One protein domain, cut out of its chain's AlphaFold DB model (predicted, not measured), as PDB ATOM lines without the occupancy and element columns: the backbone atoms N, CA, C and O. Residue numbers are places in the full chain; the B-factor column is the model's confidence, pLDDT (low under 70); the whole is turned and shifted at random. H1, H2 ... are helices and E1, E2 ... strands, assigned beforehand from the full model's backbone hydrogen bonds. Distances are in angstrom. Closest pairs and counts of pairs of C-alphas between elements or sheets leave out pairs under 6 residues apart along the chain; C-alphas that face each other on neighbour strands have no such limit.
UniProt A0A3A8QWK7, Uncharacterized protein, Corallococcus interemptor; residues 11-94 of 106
ATOM      1  N   ARG A  11      -6.371 -16.991  16.802       87.62
ATOM      2  CA  ARG A  11      -7.025 -17.687  17.911       87.62
ATOM      3  C   ARG A  11      -6.257 -18.958  18.225       87.62
ATOM      4  O   ARG A  11      -6.158 -19.830  17.372       87.62
ATOM      5  N   THR A  12      -5.773 -19.085  19.455       86.06
ATOM      6  CA  THR A  12      -5.020 -20.263  19.904       86.06
ATOM      7  C   THR A  12      -5.845 -21.084  20.885       86.06
ATOM      8  O   THR A  12      -6.449 -20.542  21.809       86.06
ATOM      9  N   VAL A  13      -5.870 -22.400  20.682       89.94
ATOM     10  CA  VAL A  13      -6.450 -23.378  21.609       89.94
ATOM     11  C   VAL A  13      -5.346 -24.328  22.053       89.94
ATOM     12  O   VAL A  13      -4.723 -24.980  21.217       89.94
ATOM     13  N   GLY A  14      -5.110 -24.398  23.363       86.12
ATOM     14  CA  GLY A  14      -4.226 -25.392  23.969       86.12
ATOM     15  C   GLY A  14      -4.958 -26.717  24.167       86.12
ATOM     16  O   GLY A  14      -6.003 -26.755  24.813       86.12
ATOM     17  N   GLU A  15      -4.413 -27.793  23.607       84.50
ATOM     18  CA  GLU A  15      -4.847 -29.171  23.879       84.50
ATOM     19  C   GLU A  15      -4.182 -29.697  25.160       84.50
ATOM     20  O   GLU A  15      -4.749 -30.517  25.881       84.50
ATOM     21  N   SER A  16      -2.982 -29.193  25.456       85.94
ATOM     22  CA  SER A  16      -2.250 -29.377  26.707       85.94
ATOM     23  C   SER A  16      -1.330 -28.171  26.945       85.94
ATOM     24  O   SER A  16      -1.301 -27.235  26.148       85.94
ATOM     25  N   MET A  17      -0.541 -28.196  28.024       81.06
ATOM     26  CA  MET A  17       0.504 -27.186  28.261       81.06
ATOM     27  C   MET A  17       1.633 -27.225  27.215       81.06
ATOM     28  O   MET A  17       2.341 -26.239  27.066       81.06
ATOM     29  N   ALA A  18       1.788 -28.345  26.504       87.56
ATOM     30  CA  ALA A  18       2.862 -28.588  25.540       87.56
ATOM     31  C   ALA A  18       2.374 -28.610  24.081       87.56
ATOM     32  O   ALA A  18       3.177 -28.731  23.162       87.56
ATOM     33  N   ARG A  19       1.056 -28.525  23.850       90.25
ATOM     34  CA  ARG A  19       0.442 -28.661  22.524       90.25
ATOM     35  C   ARG A  19      -0.659 -27.651  22.300       90.25
ATOM     36  O   ARG A  19      -1.577 -27.524  23.113       90.25
ATOM     37  N   SER A  20      -0.624 -26.992  21.151       91.62
ATOM     38  CA  SER A  20      -1.666 -26.043  20.775       91.62
ATOM     39  C   SER A  20      -1.875 -25.952  19.269       91.62
ATOM     40  O   SER A  20      -0.986 -26.233  18.466       91.62
ATOM     41  N   THR A  21      -3.073 -25.515  18.899       93.25
ATOM     42  CA  THR A  21      -3.429 -25.167  17.526       93.25
ATOM     43  C   THR A  21      -3.792 -23.688  17.472       93.25
ATOM     44  O   THR A  21      -4.665 -23.229  18.211       93.25
ATOM     45  N   THR A  22      -3.140 -22.941  16.582       90.50
ATOM     46  CA  THR A  22      -3.420 -21.528  16.311       90.50
ATOM     47  C   THR A  22      -4.063 -21.366  14.940       90.50
ATOM     48  O   THR A  22      -3.508 -21.776  13.923       90.50
ATOM     49  N   GLU A  23      -5.232 -20.740  14.899       90.94
ATOM     50  CA  GLU A  23      -5.917 -20.337  13.675       90.94
ATOM     51  C   GLU A  23      -5.443 -18.935  13.282       90.94
ATOM     52  O   GLU A  23      -5.626 -17.977  14.037       90.94
ATOM     53  N   ALA A  24      -4.816 -18.824  12.111       87.81
ATOM     54  CA  ALA A  24      -4.271 -17.591  11.553       87.81
ATOM     55  C   ALA A  24      -4.829 -17.384  10.135       87.81
ATOM     56  O   ALA A  24      -4.270 -17.860   9.146       87.81
ATOM     57  N   GLN A  25      -5.959 -16.676  10.036       85.31
ATOM     58  CA  GLN A  25      -6.727 -16.511   8.792       85.31
ATOM     59  C   GLN A  25      -7.050 -17.867   8.126       85.31
ATOM     60  O   GLN A  25      -7.752 -18.684   8.715       85.31
ATOM     61  N   ALA A  26      -6.554 -18.111   6.909       90.44
ATOM     62  CA  ALA A  26      -6.766 -19.351   6.161       90.44
ATOM     63  C   ALA A  26      -5.873 -20.517   6.628       90.44
ATOM     64  O   ALA A  26      -6.016 -21.634   6.132       90.44
ATOM     65  N   PHE A  27      -4.944 -20.269   7.554       91.75
ATOM     66  CA  PHE A  27      -3.946 -21.240   7.981       91.75
ATOM     67  C   PHE A  27      -4.213 -21.745   9.397       91.75
ATOM     68  O   PHE A  27      -4.706 -21.020  10.265       91.75
ATOM     69  N   LYS A  28      -3.828 -22.999   9.633       92.69
ATOM     70  CA  LYS A  28      -3.716 -23.580  10.969       92.69
ATOM     71  C   LYS A  28      -2.256 -23.880  11.251       92.69
ATOM     72  O   LYS A  28      -1.589 -24.518  10.441       92.69
ATOM     73  N   ILE A  29      -1.785 -23.402  12.391       93.56
ATOM     74  CA  ILE A  29      -0.434 -23.612  12.889       93.56
ATOM     75  C   ILE A  29      -0.546 -24.581  14.057       93.56
ATOM     76  O   ILE A  29      -1.229 -24.291  15.039       93.56
ATOM     77  N   PHE A  30       0.105 -25.729  13.933       94.50
ATOM     78  CA  PHE A  30       0.210 -26.714  15.002       94.50
ATOM     79  C   PHE A  30       1.544 -26.505  15.705       94.50
ATOM     80  O   PHE A  30       2.564 -26.368  15.032       94.50
ATOM     81  N   MET A  31       1.519 -26.456  17.033       95.19
ATOM     82  CA  MET A  31       2.712 -26.336  17.864       95.19
ATOM     83  C   MET A  31       2.742 -27.482  18.862       95.19
ATOM     84  O   MET A  31       1.731 -27.762  19.515       95.19
ATOM     85  N   ASP A  32       3.897 -28.126  18.966       95.88
ATOM     86  CA  ASP A  32       4.126 -29.256  19.857       95.88
ATOM     87  C   ASP A  32       5.546 -29.171  20.413       95.88
ATOM     88  O   ASP A  32       6.510 -29.038  19.663       95.88
ATOM     89  N   GLU A  33       5.670 -29.199  21.733       94.81
ATOM     90  CA  GLU A  33       6.974 -29.181  22.386       94.81
ATOM     91  C   GLU A  33       7.709 -30.530  22.208       94.81
ATOM     92  O   GLU A  33       7.096 -31.570  21.922       94.81
ATOM     93  N   PRO A  34       9.037 -30.560  22.410       93.94
ATOM     94  CA  PRO A  34       9.796 -31.800  22.503       93.94
ATOM     95  C   PRO A  34       9.266 -32.746  23.593       93.94
ATOM     96  O   PRO A  34       8.604 -32.340  24.554       93.94
ATOM     97  N   VAL A  35       9.606 -34.032  23.472       94.19
ATOM     98  CA  VAL A  35       9.139 -35.084  24.395       94.19
ATOM     99  C   VAL A  35       9.595 -34.811  25.832       94.19
ATOM    100  O   VAL A  35       8.833 -35.008  26.776       94.19
ATOM    101  N   GLU A  36      10.808 -34.289  26.008       92.75
ATOM    102  CA  GLU A  36      11.375 -33.879  27.295       92.75
ATOM    103  C   GLU A  36      10.600 -32.749  27.998       92.75
ATOM    104  O   GLU A  36      10.717 -32.600  29.214       92.75
ATOM    105  N   LEU A  37       9.776 -31.994  27.262       90.50
ATOM    106  CA  LEU A  37       8.908 -30.930  27.780       90.50
ATOM    107  C   LEU A  37       7.422 -31.338  27.812       90.50
ATOM    108  O   LEU A  37       6.551 -30.510  28.074       90.50
ATOM    109  N   GLY A  38       7.118 -32.623  27.596       89.75
ATOM    110  CA  GLY A  38       5.763 -33.175  27.689       89.75
ATOM    111  C   GLY A  38       4.935 -33.087  26.404       89.75
ATOM    112  O   GLY A  38       3.725 -33.339  26.451       89.75
ATOM    113  N   GLY A  39       5.555 -32.739  25.275       92.44
ATOM    114  CA  GLY A  39       4.937 -32.824  23.953       92.44
ATOM    115  C   GLY A  39       5.200 -34.165  23.261       92.44
ATOM    116  O   GLY A  39       5.612 -35.147  23.885       92.44
ATOM    117  N   GLN A  40       4.907 -34.234  21.965       94.94
ATOM    118  CA  GLN A  40       5.089 -35.435  21.136       94.94
ATOM    119  C   GLN A  40       6.057 -35.207  19.975       94.94
ATOM    120  O   GLN A  40       6.308 -36.141  19.211       94.94
ATOM    121  N   ASN A  41       6.619 -33.998  19.856       93.25
ATOM    122  CA  ASN A  41       7.475 -33.601  18.742       93.25
ATOM    123  C   ASN A  41       6.814 -33.840  17.360       93.25
ATOM    124  O   ASN A  41       7.484 -34.169  16.381       93.25
ATOM    125  N   GLY A  42       5.479 -33.749  17.286       94.38
ATOM    126  CA  GLY A  42       4.681 -33.972  16.073       94.38
ATOM    127  C   GLY A  42       4.484 -32.722  15.208       94.38
ATOM    128  O   GLY A  42       3.952 -32.813  14.101       94.38
ATOM    129  N   ALA A  43       4.904 -31.562  15.706       94.69
ATOM    130  CA  ALA A  43       4.917 -30.274  15.024       94.69
ATOM    131  C   ALA A  43       6.091 -29.433  15.565       94.69
ATOM    132  O   ALA A  43       6.644 -29.796  16.602       94.69
ATOM    133  N   PRO A  44       6.494 -28.332  14.902       95.38
ATOM    134  CA  PRO A  44       7.533 -27.458  15.441       95.38
ATOM    135  C   PRO A  44       7.118 -26.850  16.788       95.38
ATOM    136  O   PRO A  44       5.940 -26.541  17.002       95.38
ATOM    137  N   SER A  45       8.086 -26.635  17.675       92.38
ATOM    138  CA  SER A  45       7.839 -25.964  18.950       92.38
ATOM    139  C   SER A  45       7.511 -24.478  18.730       92.38
ATOM    140  O   SER A  45       7.871 -23.897  17.696       92.38
ATOM    141  N   PRO A  46       6.866 -23.801  19.695       86.94
ATOM    142  CA  PRO A  46       6.712 -22.349  19.658       86.94
ATOM    143  C   PRO A  46       8.042 -21.618  19.423       86.94
ATOM    144  O   PRO A  46       8.084 -20.645  18.669       86.94
ATOM    145  N   LEU A  47       9.138 -22.107  20.017       84.62
ATOM    146  CA  LEU A  47      10.465 -21.529  19.821       84.62
ATOM    147  C   LEU A  47      10.946 -21.684  18.371       84.62
ATOM    148  O   LEU A  47      11.459 -20.719  17.807       84.62
ATOM    149  N   ASP A  48      10.721 -22.838  17.740       87.12
ATOM    150  CA  ASP A  48      11.071 -23.055  16.330       87.12
ATOM    151  C   ASP A  48      10.342 -22.073  15.409       87.12
ATOM    152  O   ASP A  48      10.948 -21.526  14.486       87.12
ATOM    153  N   PHE A  49       9.062 -21.785  15.672       86.44
ATOM    154  CA  PHE A  49       8.310 -20.789  14.901       86.44
ATOM    155  C   PHE A  49       8.842 -19.369  15.090       86.44
ATOM    156  O   PHE A  49       8.925 -18.622  14.115       86.44
ATOM    157  N   ILE A  50       9.226 -18.993  16.313       83.06
ATOM    158  CA  ILE A  50       9.838 -17.686  16.581       83.06
ATOM    159  C   ILE A  50      11.174 -17.575  15.843       83.06
ATOM    160  O   ILE A  50      11.406 -16.582  15.156       83.06
ATOM    161  N   LEU A  51      12.026 -18.598  15.928       78.94
ATOM    162  CA  LEU A  51      13.324 -18.626  15.253       78.94
ATOM    163  C   LEU A  51      13.172 -18.603  13.728       78.94
ATOM    164  O   LEU A  51      13.874 -17.849  13.057       78.94
ATOM    165  N   ALA A  52      12.227 -19.367  13.177       79.25
ATOM    166  CA  ALA A  52      11.929 -19.374  11.748       79.25
ATOM    167  C   ALA A  52      11.388 -18.020  11.266       79.25
ATOM    168  O   ALA A  52      11.817 -17.519  10.227       79.25
ATOM    169  N   ALA A  53      10.487 -17.396  12.031       78.38
ATOM    170  CA  ALA A  53       9.995 -16.055  11.736       78.38
ATOM    171  C   ALA A  53      11.133 -15.028  11.782       78.38
ATOM    172  O   ALA A  53      11.251 -14.206  10.878       78.38
ATOM    173  N   HIS A  54      12.009 -15.110  12.786       71.38
ATOM    174  CA  HIS A  54      13.147 -14.207  12.930       71.38
ATOM    175  C   HIS A  54      14.170 -14.378  11.799       71.38
ATOM    176  O   HIS A  54      14.659 -13.390  11.260       71.38
ATOM    177  N   ALA A  55      14.432 -15.614  11.365       69.19
ATOM    178  CA  ALA A  55      15.272 -15.896  10.200       69.19
ATOM    179  C   ALA A  55      14.665 -15.379   8.879       69.19
ATOM    180  O   ALA A  55      15.394 -15.143   7.916       69.19
ATOM    181  N   GLY A  56      13.341 -15.205   8.818       65.44
ATOM    182  CA  GLY A  56      12.626 -14.753   7.625       65.44
ATOM    183  C   GLY A  56      12.680 -13.242   7.364       65.44
ATOM    184  O   GLY A  56      12.508 -12.828   6.216       65.44
ATOM    185  N   TYR A  57      12.929 -12.406   8.379       69.69
ATOM    186  CA  TYR A  57      12.954 -10.947   8.226       69.69
ATOM    187  C   TYR A  57      14.385 -10.410   8.127       69.69
ATOM    188  O   TYR A  57      15.214 -10.640   8.998       69.69
ATOM    189  N   GLN A  58      14.665  -9.628   7.080       66.06
ATOM    190  CA  GLN A  58      15.958  -8.941   6.926       66.06
ATOM    191  C   GLN A  58      16.000  -7.590   7.663       66.06
ATOM    192  O   GLN A  58      17.076  -7.108   8.000       66.06
ATOM    193  N   SER A  59      14.843  -6.952   7.883       69.38
ATOM    194  CA  SER A  59      14.714  -5.689   8.625       69.38
ATOM    195  C   SER A  59      13.268  -5.448   9.077       69.38
ATOM    196  O   SER A  59      12.332  -5.979   8.476       69.38
ATOM    197  N   LEU A  60      13.090  -4.635  10.123       74.56
ATOM    198  CA  LEU A  60      11.795  -4.156  10.613       74.56
ATOM    199  C   LEU A  60      11.818  -2.624  10.632       74.56
ATOM    200  O   LEU A  60      12.674  -2.025  11.279       74.56
ATOM    201  N   THR A  61      10.878  -1.991   9.927       79.00
ATOM    202  CA  THR A  61      10.808  -0.527   9.800       79.00
ATOM    203  C   THR A  61       9.534  -0.006  10.451       79.00
ATOM    204  O   THR A  61       8.433  -0.369  10.040       79.00
ATOM    205  N   ALA A  62       9.676   0.884  11.434       81.12
ATOM    206  CA  ALA A  62       8.563   1.601  12.048       81.12
ATOM    207  C   ALA A  62       8.558   3.066  11.589       81.12
ATOM    208  O   ALA A  62       9.553   3.774  11.730       81.12
ATOM    209  N   THR A  63       7.434   3.538  11.047       82.94
ATOM    210  CA  THR A  63       7.244   4.950  10.680       82.94
ATOM    211  C   THR A  63       6.298   5.614  11.670       82.94
ATOM    212  O   THR A  63       5.128   5.247  11.764       82.94
ATOM    213  N   ILE A  64       6.804   6.599  12.413       84.88
ATOM    214  CA  ILE A  64       6.046   7.321  13.439       84.88
ATOM    215  C   ILE A  64       5.638   8.683  12.876       84.88
ATOM    216  O   ILE A  64       6.484   9.509  12.539       84.88
ATOM    217  N   HIS A  65       4.332   8.933  12.792       86.69
ATOM    218  CA  HIS A  65       3.790  10.226  12.380       86.69
ATOM    219  C   HIS A  65       3.483  11.080  13.612       86.69
ATOM    220  O   HIS A  65       2.523  10.817  14.336       86.69
ATOM    221  N   VAL A  66       4.288  12.116  13.845       89.00
ATOM    222  CA  VAL A  66       4.098  13.053  14.961       89.00
ATOM    223  C   VAL A  66       3.257  14.236  14.489       89.00
ATOM    224  O   VAL A  66       3.594  14.897  13.510       89.00
ATOM    225  N   LYS A  67       2.143  14.505  15.178       91.00
ATOM    226  CA  LYS A  67       1.272  15.654  14.897       91.00
ATOM    227  C   LYS A  67       1.658  16.826  15.798       91.00
ATOM    228  O   LYS A  67       1.541  16.717  17.015       91.00
ATOM    229  N   GLY A  68       2.051  17.949  15.206       91.50
ATOM    230  CA  GLY A  68       2.389  19.176  15.925       91.50
ATOM    231  C   GLY A  68       3.212  20.124  15.060       91.50
ATOM    232  O   GLY A  68       3.671  19.735  13.987       91.50
ATOM    233  N   ASP A  69       3.383  21.356  15.530       91.56
ATOM    234  CA  ASP A  69       4.279  22.332  14.908       91.56
ATOM    235  C   ASP A  69       5.705  22.058  15.406       91.56
ATOM    236  O   ASP A  69       6.155  22.605  16.412       91.56
ATOM    237  N   VAL A  70       6.352  21.069  14.787       93.44
ATOM    238  CA  VAL A  70       7.688  20.586  15.157       93.44
ATOM    239  C   VAL A  70       8.639  20.727  13.978       93.44
ATOM    240  O   VAL A  70       8.295  20.402  12.840       93.44
ATOM    241  N   THR A  71       9.854  21.198  14.245       95.44
ATOM    242  CA  THR A  71      10.899  21.291  13.221       95.44
ATOM    243  C   THR A  71      11.521  19.925  12.941       95.44
ATOM    244  O   THR A  71      11.386  18.974  13.717       95.44
ATOM    245  N   GLN A  72      12.251  19.822  11.829       92.06
ATOM    246  CA  GLN A  72      12.993  18.604  11.502       92.06
ATOM    247  C   GLN A  72      14.093  18.309  12.530       92.06
ATOM    248  O   GLN A  72      14.295  17.144  12.867       92.06
ATOM    249  N   GLU A  73      14.762  19.327  13.095       94.88
ATOM    250  CA  GLU A  73      15.736  19.088  14.167       94.88
ATOM    251  C   GLU A  73      15.073  18.520  15.424       94.88
ATOM    252  O   GLU A  73      15.606  17.596  16.040       94.88
ATOM    253  N   GLN A  74      13.895  19.030  15.793       94.38
ATOM    254  CA  GLN A  74      13.146  18.530  16.946       94.38
ATOM    255  C   GLN A  74      12.682  17.087  16.732       94.38
ATOM    256  O   GLN A  74      12.782  16.271  17.650       94.38
ATOM    257  N   LEU A  75      12.227  16.749  15.521       94.94
ATOM    258  CA  LEU A  75      11.842  15.382  15.182       94.94
ATOM    259  C   LEU A  75      13.048  14.432  15.199       94.94
ATOM    260  O   LEU A  75      12.941  13.329  15.726       94.94
ATOM    261  N   ALA A  76      14.203  14.863  14.687       93.06
ATOM    262  CA  ALA A  76      15.431  14.071  14.715       93.06
ATOM    263  C   ALA A  76      15.943  13.840  16.147       93.06
ATOM    264  O   ALA A  76      16.376  12.736  16.482       93.06
ATOM    265  N   HIS A  77      15.861  14.858  17.009       93.88
ATOM    266  CA  HIS A  77      16.173  14.716  18.430       93.88
ATOM    267  C   HIS A  77      15.216  13.728  19.107       93.88
ATOM    268  O   HIS A  77      15.657  12.824  19.812       93.88
ATOM    269  N   LEU A  78      13.911  13.854  18.849       92.25
ATOM    270  CA  LEU A  78      12.906  12.936  19.379       92.25
ATOM    271  C   LEU A  78      13.137  11.495  18.911       92.25
ATOM    272  O   LEU A  78      13.043  10.583  19.725       92.25
ATOM    273  N   LEU A  79      13.468  11.284  17.635       92.50
ATOM    274  CA  LEU A  79      13.765   9.953  17.107       92.50
ATOM    275  C   LEU A  79      14.931   9.310  17.862       92.50
ATOM    276  O   LEU A  79      14.792   8.188  18.336       92.50
ATOM    277  N   ARG A  80      16.033  10.042  18.054       90.62
ATOM    278  CA  ARG A  80      17.193   9.542  18.805       90.62
ATOM    279  C   ARG A  80      16.828   9.157  20.236       90.62
ATOM    280  O   ARG A  80      17.244   8.117  20.730       90.62
ATOM    281  N   GLU A  81      16.021   9.984  20.884       91.31
ATOM    282  CA  GLU A  81      15.528   9.754  22.240       91.31
ATOM    283  C   GLU A  81      14.552   8.571  22.353       91.31
ATOM    284  O   GLU A  81      14.426   7.980  23.429       91.31
ATOM    285  N   VAL A  82      13.829   8.252  21.276       89.69
ATOM    286  CA  VAL A  82      12.968   7.068  21.178       89.69
ATOM    287  C   VAL A  82      13.817   5.825  20.930       89.69
ATOM    288  O   VAL A  82      13.623   4.831  21.617       89.69
ATOM    289  N   GLU A  83      14.781   5.878  20.008       86.19
ATOM    290  CA  GLU A  83      15.682   4.761  19.698       86.19
ATOM    291  C   GLU A  83      16.466   4.297  20.931       86.19
ATOM    292  O   GLU A  83      16.542   3.100  21.192       86.19
ATOM    293  N   THR A  84      16.978   5.226  21.744       86.12
ATOM    294  CA  THR A  84      17.754   4.898  22.954       86.12
ATOM    295  C   THR A  84      16.919   4.326  24.098       86.12
ATOM    296  O   THR A  84      17.482   3.784  25.048       86.12
ATOM    297  N   ARG A  85      15.588   4.461  24.050       85.69
ATOM    298  CA  ARG A  85      14.684   4.101  25.157       85.69
ATOM    299  C   ARG A  85      13.545   3.176  24.748       85.69
ATOM    300  O   ARG A  85      12.655   2.925  25.555       85.69
ATOM    301  N   CYS A  86      13.533   2.693  23.508       83.06
ATOM    302  CA  CYS A  86      12.455   1.859  22.999       83.06
ATOM    303  C   CYS A  86      12.518   0.464  23.647       83.06
ATOM    304  O   CYS A  86      13.410  -0.311  23.301       83.06
ATOM    305  N   PRO A  87      11.559   0.088  24.519       78.75
ATOM    306  CA  PRO A  87      11.585  -1.213  25.193       78.75
ATOM    307  C   PRO A  87      11.421  -2.379  24.210       78.75
ATOM    308  O   PRO A  87      11.909  -3.476  24.449       78.75
ATOM    309  N   VAL A  88      10.748  -2.145  23.078       81.00
ATOM    310  CA  VAL A  88      10.603  -3.153  22.019       81.00
ATOM    311  C   VAL A  88      11.937  -3.391  21.320       81.00
ATOM    312  O   VAL A  88      12.315  -4.539  21.122       81.00
ATOM    313  N   SER A  89      12.664  -2.324  20.970       78.75
ATOM    314  CA  SER A  89      13.980  -2.463  20.339       78.75
ATOM    315  C   SER A  89      14.986  -3.105  21.288       78.75
ATOM    316  O   SER A  89      15.785  -3.920  20.841       78.75
ATOM    317  N   ASP A  90      14.927  -2.773  22.580       81.62
ATOM    318  CA  ASP A  90      15.777  -3.387  23.598       81.62
ATOM    319  C   ASP A  90      15.508  -4.893  23.723       81.62
ATOM    320  O   ASP A  90      16.439  -5.679  23.611       81.62
ATOM    321  N   ASN A  91      14.237  -5.310  23.797       79.19
ATOM    322  CA  ASN A  91      13.853  -6.728  23.811       79.19
ATOM    323  C   ASN A  91      14.255  -7.497  22.533       79.19
ATOM    324  O   ASN A  91      14.420  -8.714  22.579       79.19
ATOM    325  N   LEU A  92      14.349  -6.820  21.381       78.31
ATOM    326  CA  LEU A  92      14.801  -7.431  20.123       78.31
ATOM    327  C   LEU A  92      16.331  -7.526  20.045       78.31
ATOM    328  O   LEU A  92      16.854  -8.477  19.467       78.31
ATOM    329  N   ALA A  93      17.049  -6.548  20.602       78.62
ATOM    330  CA  ALA A  93      18.510  -6.505  20.604       78.62
ATOM    331  C   ALA A  93      19.132  -7.342  21.736       78.62
ATOM    332  O   ALA A  93      20.238  -7.864  21.587       78.62
ATOM    333  N   HIS A  94      18.422  -7.486  22.855       77.19
ATOM    334  CA  HIS A  94      18.877  -8.160  24.061       77.19
ATOM    335  C   HIS A  94      17.800  -9.123  24.564       77.19
ATOM    336  O   HIS A  94      16.629  -8.773  24.683       77.19
TER     337      HIS A  94
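This is residues 11 to 94 of the 106 residues of an uncharacterized protein of Corallococcus interemptor (UniProt A0A3A8QWK7). A small three-stranded sheet with H1 beside its edge strand E3 makes one end of a long open hook; the unnamed link of residues 57 to 71 runs off to the far end, where H2 folds back and leads to the short H3, which stands free. The printed part has 84 residues, in the order E1 E2 E3 H1 H2 H3, mixed helices and strands. The sheet, E1 - E2 - E3, is antiparallel. The whole is extended, with a radius of gyration of the C-alphas of 19.6 A and spans of 57 by 29 by 22 A.

E1, residues 11 to 14, begins at C-alpha 11 (-7.025, -17.687, 17.911) and is 10.2 A long. E2, residues 19 to 24, is 16.3 A and E3, residues 27 to 32, 16.4 A. H1, residues 46 to 56, is 15.4 A; H2, residues 72 to 83, is 16.3 A; H3, residues 87 to 93, is 9.8 A and ends at C-alpha 93 (18.510, -6.505, 20.604).

The strands form a meander, each the antiparallel neighbour of the one before. In the hairpin E1 and E2, N 13 and O 21 are 2.9 A apart; in the hairpin E2 and E3, N 22 and O 29 are 2.8 A apart. H1 is on the sheet but over none of its strands; the C-alphas of Met 31 and Pro 46, the closest of E3 and H1, are 5.9 A apart. H2 and H3 are close but not clearly touching, the closest C-alphas, Glu 83 and Ser 89, 7.4 A apart, at a steep tilt of 67 degrees. H1 is apart from H2 and H3. In H1, H2 and H3 every O i to N i+4 pair is within hydrogen-bond range.

The C-alphas farthest apart, Val 35 and Asp 69, are 58.4 A apart. The printed part has no cut. The links E3 to H1 and H1 to H2 are long. Residues 55 to 59 have pLDDT under 70.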